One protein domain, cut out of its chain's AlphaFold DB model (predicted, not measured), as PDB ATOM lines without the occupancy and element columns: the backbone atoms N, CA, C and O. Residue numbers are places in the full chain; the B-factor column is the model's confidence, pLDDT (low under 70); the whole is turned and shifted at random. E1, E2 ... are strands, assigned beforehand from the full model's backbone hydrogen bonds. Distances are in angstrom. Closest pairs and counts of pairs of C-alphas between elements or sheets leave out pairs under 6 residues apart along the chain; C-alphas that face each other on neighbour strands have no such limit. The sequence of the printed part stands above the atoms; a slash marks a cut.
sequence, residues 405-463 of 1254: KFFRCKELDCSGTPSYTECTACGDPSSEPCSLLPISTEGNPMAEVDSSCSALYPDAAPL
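Overview. This is residues 405 to 463 of the 1254 residues of an uncharacterized protein of Myxococcales bacterium (UniProt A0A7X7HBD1). There is little regular structure here: a long, strongly twisted hairpin, E1 and E2, has short E3 beside the start of E1, and a winding tail, residues 439 to 463, goes out and folds back. The printed part has 59 residues, 23 of them in named strands, E1, E2, E3 along the chain, with no named helix; the class is all strand and the antiparallel sheet runs E2, E1, E3. It is compact, radius of gyration of the C-alphas 11.4 A, and flat, spanning 31 by 26 by 13 A.

Arrangement. Start at inner strand E1, residues 405 to 414, which bends by 74 degrees at residue 408. Its residues 407 to 414 pair with E2, residues 417 to 425; find N 412 and O 419 within hydrogen-bond range, 2.8 A. Residues 405 to 407 pair with E3, residues 435 to 438; find N 405 and O 437, 2.9 A.

Along the chain. Find C-alpha 405 at (246.009, 131.317, 93.221); E1 runs 22.7 A. E2 runs 22.5 A. E3 ends, after 9.9 A, at C-alpha 438, (245.583, 129.626, 99.431).

Size, cuts and confidence. The farthest C-alphas, of Ser 431 and Asp 459, are 32.7 A apart. The printed part has no cut and no long link; pLDDT is under 70 in 19 residues, among them 428 to 433.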
ATOM      1  N   LYS A 405     245.358 131.144  94.536       76.94
ATOM      2  CA  LYS A 405     246.009 131.317  93.221       76.94
ATOM      3  C   LYS A 405     246.540 129.979  92.709       76.94
ATOM      4  O   LYS A 405     246.778 129.060  93.488       76.94
ATOM      5  N   PHE A 406     246.717 129.862  91.396       79.88
ATOM      6  CA  PHE A 406     247.278 128.657  90.788       79.88
ATOM      7  C   PHE A 406     248.806 128.634  90.915       79.88
ATOM      8  O   PHE A 406     249.487 129.573  90.494       79.88
ATOM      9  N   PHE A 407     249.343 127.532  91.432       82.25
ATOM     10  CA  PHE A 407     250.774 127.260  91.543       82.25
ATOM     11  C   PHE A 407     251.117 125.915  90.908       82.25
ATOM     12  O   PHE A 407     250.379 124.942  91.028       82.25
ATOM     13  N   ARG A 408     252.279 125.844  90.270       85.25
ATOM     14  CA  ARG A 408     252.917 124.595  89.867       85.25
ATOM     15  C   ARG A 408     253.934 124.221  90.943       85.25
ATOM     16  O   ARG A 408     254.957 124.898  91.075       85.25
ATOM     17  N   CYS A 409     253.634 123.167  91.693       83.19
ATOM     18  CA  CYS A 409     254.447 122.629  92.786       83.19
ATOM     19  C   CYS A 409     254.900 121.193  92.470       83.19
ATOM     20  O   CYS A 409     254.432 120.581  91.507       83.19
ATOM     21  N   LYS A 410     255.779 120.634  93.302       82.19
ATOM     22  CA  LYS A 410     256.016 119.189  93.403       82.19
ATOM     23  C   LYS A 410     255.249 118.625  94.593       82.19
ATOM     24  O   LYS A 410     255.106 119.302  95.608       82.19
ATOM     25  N   GLU A 411     254.823 117.375  94.484       76.44
ATOM     26  CA  GLU A 411     254.295 116.615  95.618       76.44
ATOM     27  C   GLU A 411     255.436 115.971  96.419       76.44
ATOM     28  O   GLU A 411     256.411 115.463  95.855       76.44
ATOM     29  N   LEU A 412     255.292 115.984  97.743       79.81
ATOM     30  CA  LEU A 412     256.180 115.382  98.731       79.81
ATOM     31  C   LEU A 412     255.331 114.559  99.710       79.81
ATOM     32  O   LEU A 412     254.370 115.073 100.277       79.81
ATOM     33  N   ASP A 413     255.675 113.287  99.917       72.62
ATOM     34  CA  ASP A 413     254.999 112.441 100.909       72.62
ATOM     35  C   ASP A 413     255.489 112.775 102.325       72.62
ATOM     36  O   ASP A 413     256.619 112.457 102.709       72.62
ATOM     37  N   CYS A 414     254.611 113.398 103.107       65.00
ATOM     38  CA  CYS A 414     254.832 113.732 104.501       65.00
ATOM     39  C   CYS A 414     254.059 112.766 105.407       65.00
ATOM     40  O   CYS A 414     252.927 113.013 105.817       65.00
ATOM     41  N   SER A 415     254.708 111.647 105.747       62.50
ATOM     42  CA  SER A 415     254.184 110.605 106.651       62.50
ATOM     43  C   SER A 415     252.844 109.983 106.213       62.50
ATOM     44  O   SER A 415     252.019 109.641 107.058       62.50
ATOM     45  N   GLY A 416     252.627 109.821 104.906       53.34
ATOM     46  CA  GLY A 416     251.382 109.330 104.311       53.34
ATOM     47  C   GLY A 416     250.425 110.436 103.852       53.34
ATOM     48  O   GLY A 416     249.315 110.125 103.430       53.34
ATOM     49  N   THR A 417     250.834 111.709 103.929       51.34
ATOM     50  CA  THR A 417     250.040 112.868 103.490       51.34
ATOM     51  C   THR A 417     250.745 113.575 102.326       51.34
ATOM     52  O   THR A 417     251.853 114.086 102.525       51.34
ATOM     53  N   PRO A 418     250.151 113.643 101.118       60.66
ATOM     54  CA  PRO A 418     250.732 114.395 100.010       60.66
ATOM     55  C   PRO A 418     250.727 115.894 100.335       60.66
ATOM     56  O   PRO A 418     249.685 116.475 100.625       60.66
ATOM     57  N   SER A 419     251.909 116.504 100.310       72.69
ATOM     58  CA  SER A 419     252.158 117.915 100.630       72.69
ATOM     59  C   SER A 419     252.869 118.605  99.464       72.69
ATOM     60  O   SER A 419     253.476 117.930  98.631       72.69
ATOM     61  N   TYR A 420     252.829 119.936  99.386       79.56
ATOM     62  CA  TYR A 420     253.401 120.682  98.257       79.56
ATOM     63  C   TYR A 420     254.749 121.328  98.596       79.56
ATOM     64  O   TYR A 420     254.913 121.912  99.661       79.56
ATOM     65  N   THR A 421     255.716 121.244  97.681       83.06
ATOM     66  CA  THR A 421     257.055 121.845  97.822       83.06
ATOM     67  C   THR A 421     257.582 122.352  96.473       83.06
ATOM     68  O   THR A 421     257.136 121.892  95.419       83.06
ATOM     69  N   GLU A 422     258.531 123.292  96.477       84.94
ATOM     70  CA  GLU A 422     259.042 123.984  95.280       84.94
ATOM     71  C   GLU A 422     257.922 124.630  94.433       84.94
ATOM     72  O   GLU A 422     257.871 124.485  93.205       84.94
ATOM     73  N   CYS A 423     256.996 125.331  95.085       83.12
ATOM     74  CA  CYS A 423     255.873 125.980  94.424       83.12
ATOM     75  C   CYS A 423     256.301 127.214  93.613       83.12
ATOM     76  O   CYS A 423     257.067 128.071  94.048       83.12
ATOM     77  N   THR A 424     255.756 127.338  92.402       85.31
ATOM     78  CA  THR A 424     255.978 128.484  91.507       85.31
ATOM     79  C   THR A 424     254.656 128.971  90.925       85.31
ATOM     80  O   THR A 424     253.796 128.158  90.598       85.31
ATOM     81  N   ALA A 425     254.459 130.287  90.802       81.50
ATOM     82  CA  ALA A 425     253.209 130.847  90.279       81.50
ATOM     83  C   ALA A 425     252.919 130.343  88.849       81.50
ATOM     84  O   ALA A 425     253.796 130.377  87.982       81.50
ATOM     85  N   CYS A 426     251.696 129.865  88.614       79.56
ATOM     86  CA  CYS A 426     251.270 129.320  87.327       79.56
ATOM     87  C   CYS A 426     250.993 130.437  86.304       79.56
ATOM     88  O   CYS A 426     250.471 131.493  86.663       79.56
ATOM     89  N   GLY A 427     251.330 130.201  85.031       70.69
ATOM     90  CA  GLY A 427     251.083 131.154  83.940       70.69
ATOM     91  C   GLY A 427     249.693 131.011  83.314       70.69
ATOM     92  O   GLY A 427     248.924 131.967  83.294       70.69
ATOM     93  N   ASP A 428     249.378 129.813  82.819       69.38
ATOM     94  CA  ASP A 428     248.081 129.464  82.228       69.38
ATOM     95  C   ASP A 428     247.653 128.064  82.717       69.38
ATOM     96  O   ASP A 428     248.208 127.060  82.245       69.38
ATOM     97  N   PRO A 429     246.675 127.972  83.644       57.78
ATOM     98  CA  PRO A 429     246.236 126.708  84.240       57.78
ATOM     99  C   PRO A 429     245.461 125.804  83.267       57.78
ATOM    100  O   PRO A 429     245.155 124.670  83.615       57.78
ATOM    101  N   SER A 430     245.152 126.264  82.046       60.50
ATOM    102  CA  SER A 430     244.605 125.407  80.984       60.50
ATOM    103  C   SER A 430     245.685 124.649  80.195       60.50
ATOM    104  O   SER A 430     245.359 123.764  79.402       60.50
ATOM    105  N   SER A 431     246.966 124.978  80.408       60.16
ATOM    106  CA  SER A 431     248.103 124.448  79.635       60.16
ATOM    107  C   SER A 431     249.174 123.717  80.456       60.16
ATOM    108  O   SER A 431     249.907 122.896  79.902       60.16
ATOM    109  N   GLU A 432     249.266 123.985  81.762       66.19
ATOM    110  CA  GLU A 432     250.209 123.346  82.685       66.19
ATOM    111  C   GLU A 432     249.467 122.770  83.907       66.19
ATOM    112  O   GLU A 432     248.488 123.366  84.356       66.19
ATOM    113  N   PRO A 433     249.919 121.633  84.477       67.88
ATOM    114  CA  PRO A 433     249.326 121.077  85.691       67.88
ATOM    115  C   PRO A 433     249.633 121.986  86.892       67.88
ATOM    116  O   PRO A 433     250.772 122.051  87.360       67.88
ATOM    117  N   CYS A 434     248.612 122.693  87.376       75.81
ATOM    118  CA  CYS A 434     248.721 123.677  88.450       75.81
ATOM    119  C   CYS A 434     247.620 123.486  89.504       75.81
ATOM    120  O   CYS A 434     246.440 123.407  89.171       75.81
ATOM    121  N   SER A 435     248.005 123.487  90.779       69.75
ATOM    122  CA  SER A 435     247.116 123.372  91.939       69.75
ATOM    123  C   SER A 435     246.635 124.748  92.404       69.75
ATOM    124  O   SER A 435     247.411 125.704  92.428       69.75
ATOM    125  N   LEU A 436     245.366 124.864  92.801       71.88
ATOM    126  CA  LEU A 436     244.788 126.098  93.342       71.88
ATOM    127  C   LEU A 436     245.023 126.176  94.861       71.88
ATOM    128  O   LEU A 436     244.285 125.562  95.628       71.88
ATOM    129  N   LEU A 437     246.037 126.930  95.298       71.38
ATOM    130  CA  LEU A 437     246.453 127.008  96.707       71.38
ATOM    131  C   LEU A 437     246.097 128.364  97.351       71.38
ATOM    132  O   LEU A 437     246.209 129.394  96.678       71.38
ATOM    133  N   PRO A 438     245.709 128.396  98.643       71.38
ATOM    134  CA  PRO A 438     245.583 129.626  99.431       71.38
ATOM    135  C   PRO A 438     246.904 130.390  99.553       71.38
ATOM    136  O   PRO A 438     247.974 129.777  99.616       71.38
ATOM    137  N   ILE A 439     246.830 131.724  99.600       77.50
ATOM    138  CA  ILE A 439     248.007 132.598  99.647       77.50
ATOM    139  C   ILE A 439     248.066 133.524 100.861       77.50
ATOM    140  O   ILE A 439     247.045 133.995 101.362       77.50
ATOM    141  N   SER A 440     249.294 133.835 101.275       78.38
ATOM    142  CA  SER A 440     249.578 134.836 102.300       78.38
ATOM    143  C   SER A 440     249.447 136.273 101.781       78.38
ATOM    144  O   SER A 440     249.340 136.515 100.572       78.38
ATOM    145  N   THR A 441     249.541 137.245 102.689       75.38
ATOM    146  CA  THR A 441     249.642 138.687 102.407       75.38
ATOM    147  C   THR A 441     250.788 139.061 101.457       75.38
ATOM    148  O   THR A 441     250.678 140.039 100.717       75.38
ATOM    149  N   GLU A 442     251.854 138.262 101.394       80.25
ATOM    150  CA  GLU A 442     252.990 138.437 100.472       80.25
ATOM    151  C   GLU A 442     252.745 137.774  99.105       80.25
ATOM    152  O   GLU A 442     253.529 137.954  98.172       80.25
ATOM    153  N   GLY A 443     251.661 137.002  98.969       75.44
ATOM    154  CA  GLY A 443     251.300 136.252  97.767       75.44
ATOM    155  C   GLY A 443     251.921 134.856  97.656       75.44
ATOM    156  O   GLY A 443     251.781 134.236  96.600       75.44
ATOM    157  N   ASN A 444     252.581 134.359  98.708       83.12
ATOM    158  CA  ASN A 444     253.190 133.025  98.750       83.12
ATOM    159  C   ASN A 444     252.140 131.946  99.084       83.12
ATOM    160  O   ASN A 444     251.191 132.248  99.808       83.12
ATOM    161  N   PRO A 445     252.280 130.698  98.601       79.88
ATOM    162  CA  PRO A 445     251.346 129.617  98.917       79.88
ATOM    163  C   PRO A 445     251.514 129.152 100.371       79.88
ATOM    164  O   PRO A 445     252.583 128.696 100.768       79.88
ATOM    165  N   MET A 446     250.447 129.228 101.171       75.44
ATOM    166  CA  MET A 446     250.509 128.921 102.613       75.44
ATOM    167  C   MET A 446     250.765 127.437 102.910       75.44
ATOM    168  O   MET A 446     251.366 127.099 103.924       75.44
ATOM    169  N   ALA A 447     250.336 126.554 102.004       69.69
ATOM    170  CA  ALA A 447     250.465 125.103 102.124       69.69
ATOM    171  C   ALA A 447     251.835 124.546 101.674       69.69
ATOM    172  O   ALA A 447     251.983 123.330 101.542       69.69
ATOM    173  N   GLU A 448     252.822 125.402 101.385       80.56
ATOM    174  CA  GLU A 448     254.159 124.952 100.986       80.56
ATOM    175  C   GLU A 448     254.990 124.488 102.192       80.56
ATOM    176  O   GLU A 448     255.120 125.191 103.198       80.56
ATOM    177  N   VAL A 449     255.590 123.301 102.072       75.81
ATOM    178  CA  VAL A 449     256.488 122.703 103.069       75.81
ATOM    179  C   VAL A 449     257.915 122.564 102.542       75.81
ATOM    180  O   VAL A 449     258.160 122.434 101.340       75.81
ATOM    181  N   ASP A 450     258.876 122.563 103.459       78.88
ATOM    182  CA  ASP A 450     260.273 122.260 103.171       78.88
ATOM    183  C   ASP A 450     260.517 120.745 102.980       78.88
ATOM    184  O   ASP A 450     259.644 119.899 103.192       78.88
ATOM    185  N   SER A 451     261.751 120.372 102.628       79.06
ATOM    186  CA  SER A 451     262.171 118.964 102.491       79.06
ATOM    187  C   SER A 451     262.145 118.150 103.799       79.06
ATOM    188  O   SER A 451     262.477 116.965 103.787       79.06
ATOM    189  N   SER A 452     261.803 118.787 104.919       76.38
ATOM    190  CA  SER A 452     261.647 118.217 106.259       76.38
ATOM    191  C   SER A 452     260.169 118.085 106.662       76.38
ATOM    192  O   SER A 452     259.899 117.707 107.803       76.38
ATOM    193  N   CYS A 453     259.226 118.411 105.767       68.19
ATOM    194  CA  CYS A 453     257.789 118.509 106.038       68.19
ATOM    195  C   CYS A 453     257.409 119.566 107.096       68.19
ATOM    196  O   CYS A 453     256.379 119.447 107.756       68.19
ATOM    197  N   SER A 454     258.234 120.603 107.265       70.69
ATOM    198  CA  SER A 454     257.903 121.791 108.060       70.69
ATOM    199  C   SER A 454     257.304 122.863 107.152       70.69
ATOM    200  O   SER A 454     257.783 123.046 106.034       70.69
ATOM    201  N   ALA A 455     256.275 123.582 107.608       69.19
ATOM    202  CA  ALA A 455     255.696 124.684 106.836       69.19
ATOM    203  C   ALA A 455     256.766 125.742 106.518       69.19
ATOM    204  O   ALA A 455     257.502 126.171 107.407       69.19
ATOM    205  N   LEU A 456     256.854 126.163 105.253       76.00
ATOM    206  CA  LEU A 456     257.858 127.126 104.791       76.00
ATOM    207  C   LEU A 456     257.539 128.562 105.252       76.00
ATOM    208  O   LEU A 456     258.435 129.401 105.354       76.00
ATOM    209  N   TYR A 457     256.265 128.821 105.567       73.19
ATOM    210  CA  TYR A 457     255.708 130.125 105.933       73.19
ATOM    211  C   TYR A 457     254.811 130.035 107.194       73.19
ATOM    212  O   TYR A 457     253.625 130.352 107.117       73.19
ATOM    213  N   PRO A 458     255.328 129.581 108.356       60.25
ATOM    214  CA  PRO A 458     254.500 129.192 109.506       60.25
ATOM    215  C   PRO A 458     253.795 130.361 110.211       60.25
ATOM    216  O   PRO A 458     252.753 130.151 110.819       60.25
ATOM    217  N   ASP A 459     254.347 131.576 110.126       64.81
ATOM    218  CA  ASP A 459     253.798 132.790 110.751       64.81
ATOM    219  C   ASP A 459     253.152 133.747 109.715       64.81
ATOM    220  O   ASP A 459     252.952 134.929 109.995       64.81
ATOM    221  N   ALA A 460     252.888 133.285 108.484       66.62
ATOM    222  CA  ALA A 460     252.404 134.139 107.396       66.62
ATOM    223  C   ALA A 460     250.880 134.327 107.438       66.62
ATOM    224  O   ALA A 460     250.118 133.362 107.401       66.62
ATOM    225  N   ALA A 461     250.425 135.583 107.466       68.38
ATOM    226  CA  ALA A 461     249.002 135.899 107.520       68.38
ATOM    227  C   ALA A 461     248.302 135.561 106.186       68.38
ATOM    228  O   ALA A 461     248.828 135.910 105.126       68.38
ATOM    229  N   PRO A 462     247.113 134.928 106.199       70.06
ATOM    230  CA  PRO A 462     246.320 134.709 104.993       70.06
ATOM    231  C   PRO A 462     245.881 136.032 104.360       70.06
ATOM    232  O   PRO A 462     245.471 136.959 105.060       70.06
ATOM    233  N   LEU A 463     245.895 136.110 103.026       74.88
ATOM    234  CA  LEU A 463     245.276 137.223 102.310       74.88
ATOM    235  C   LEU A 463     243.767 136.984 102.202       74.88
ATOM    236  O   LEU A 463     243.307 136.207 101.365       74.88
TER     237      LEU A 463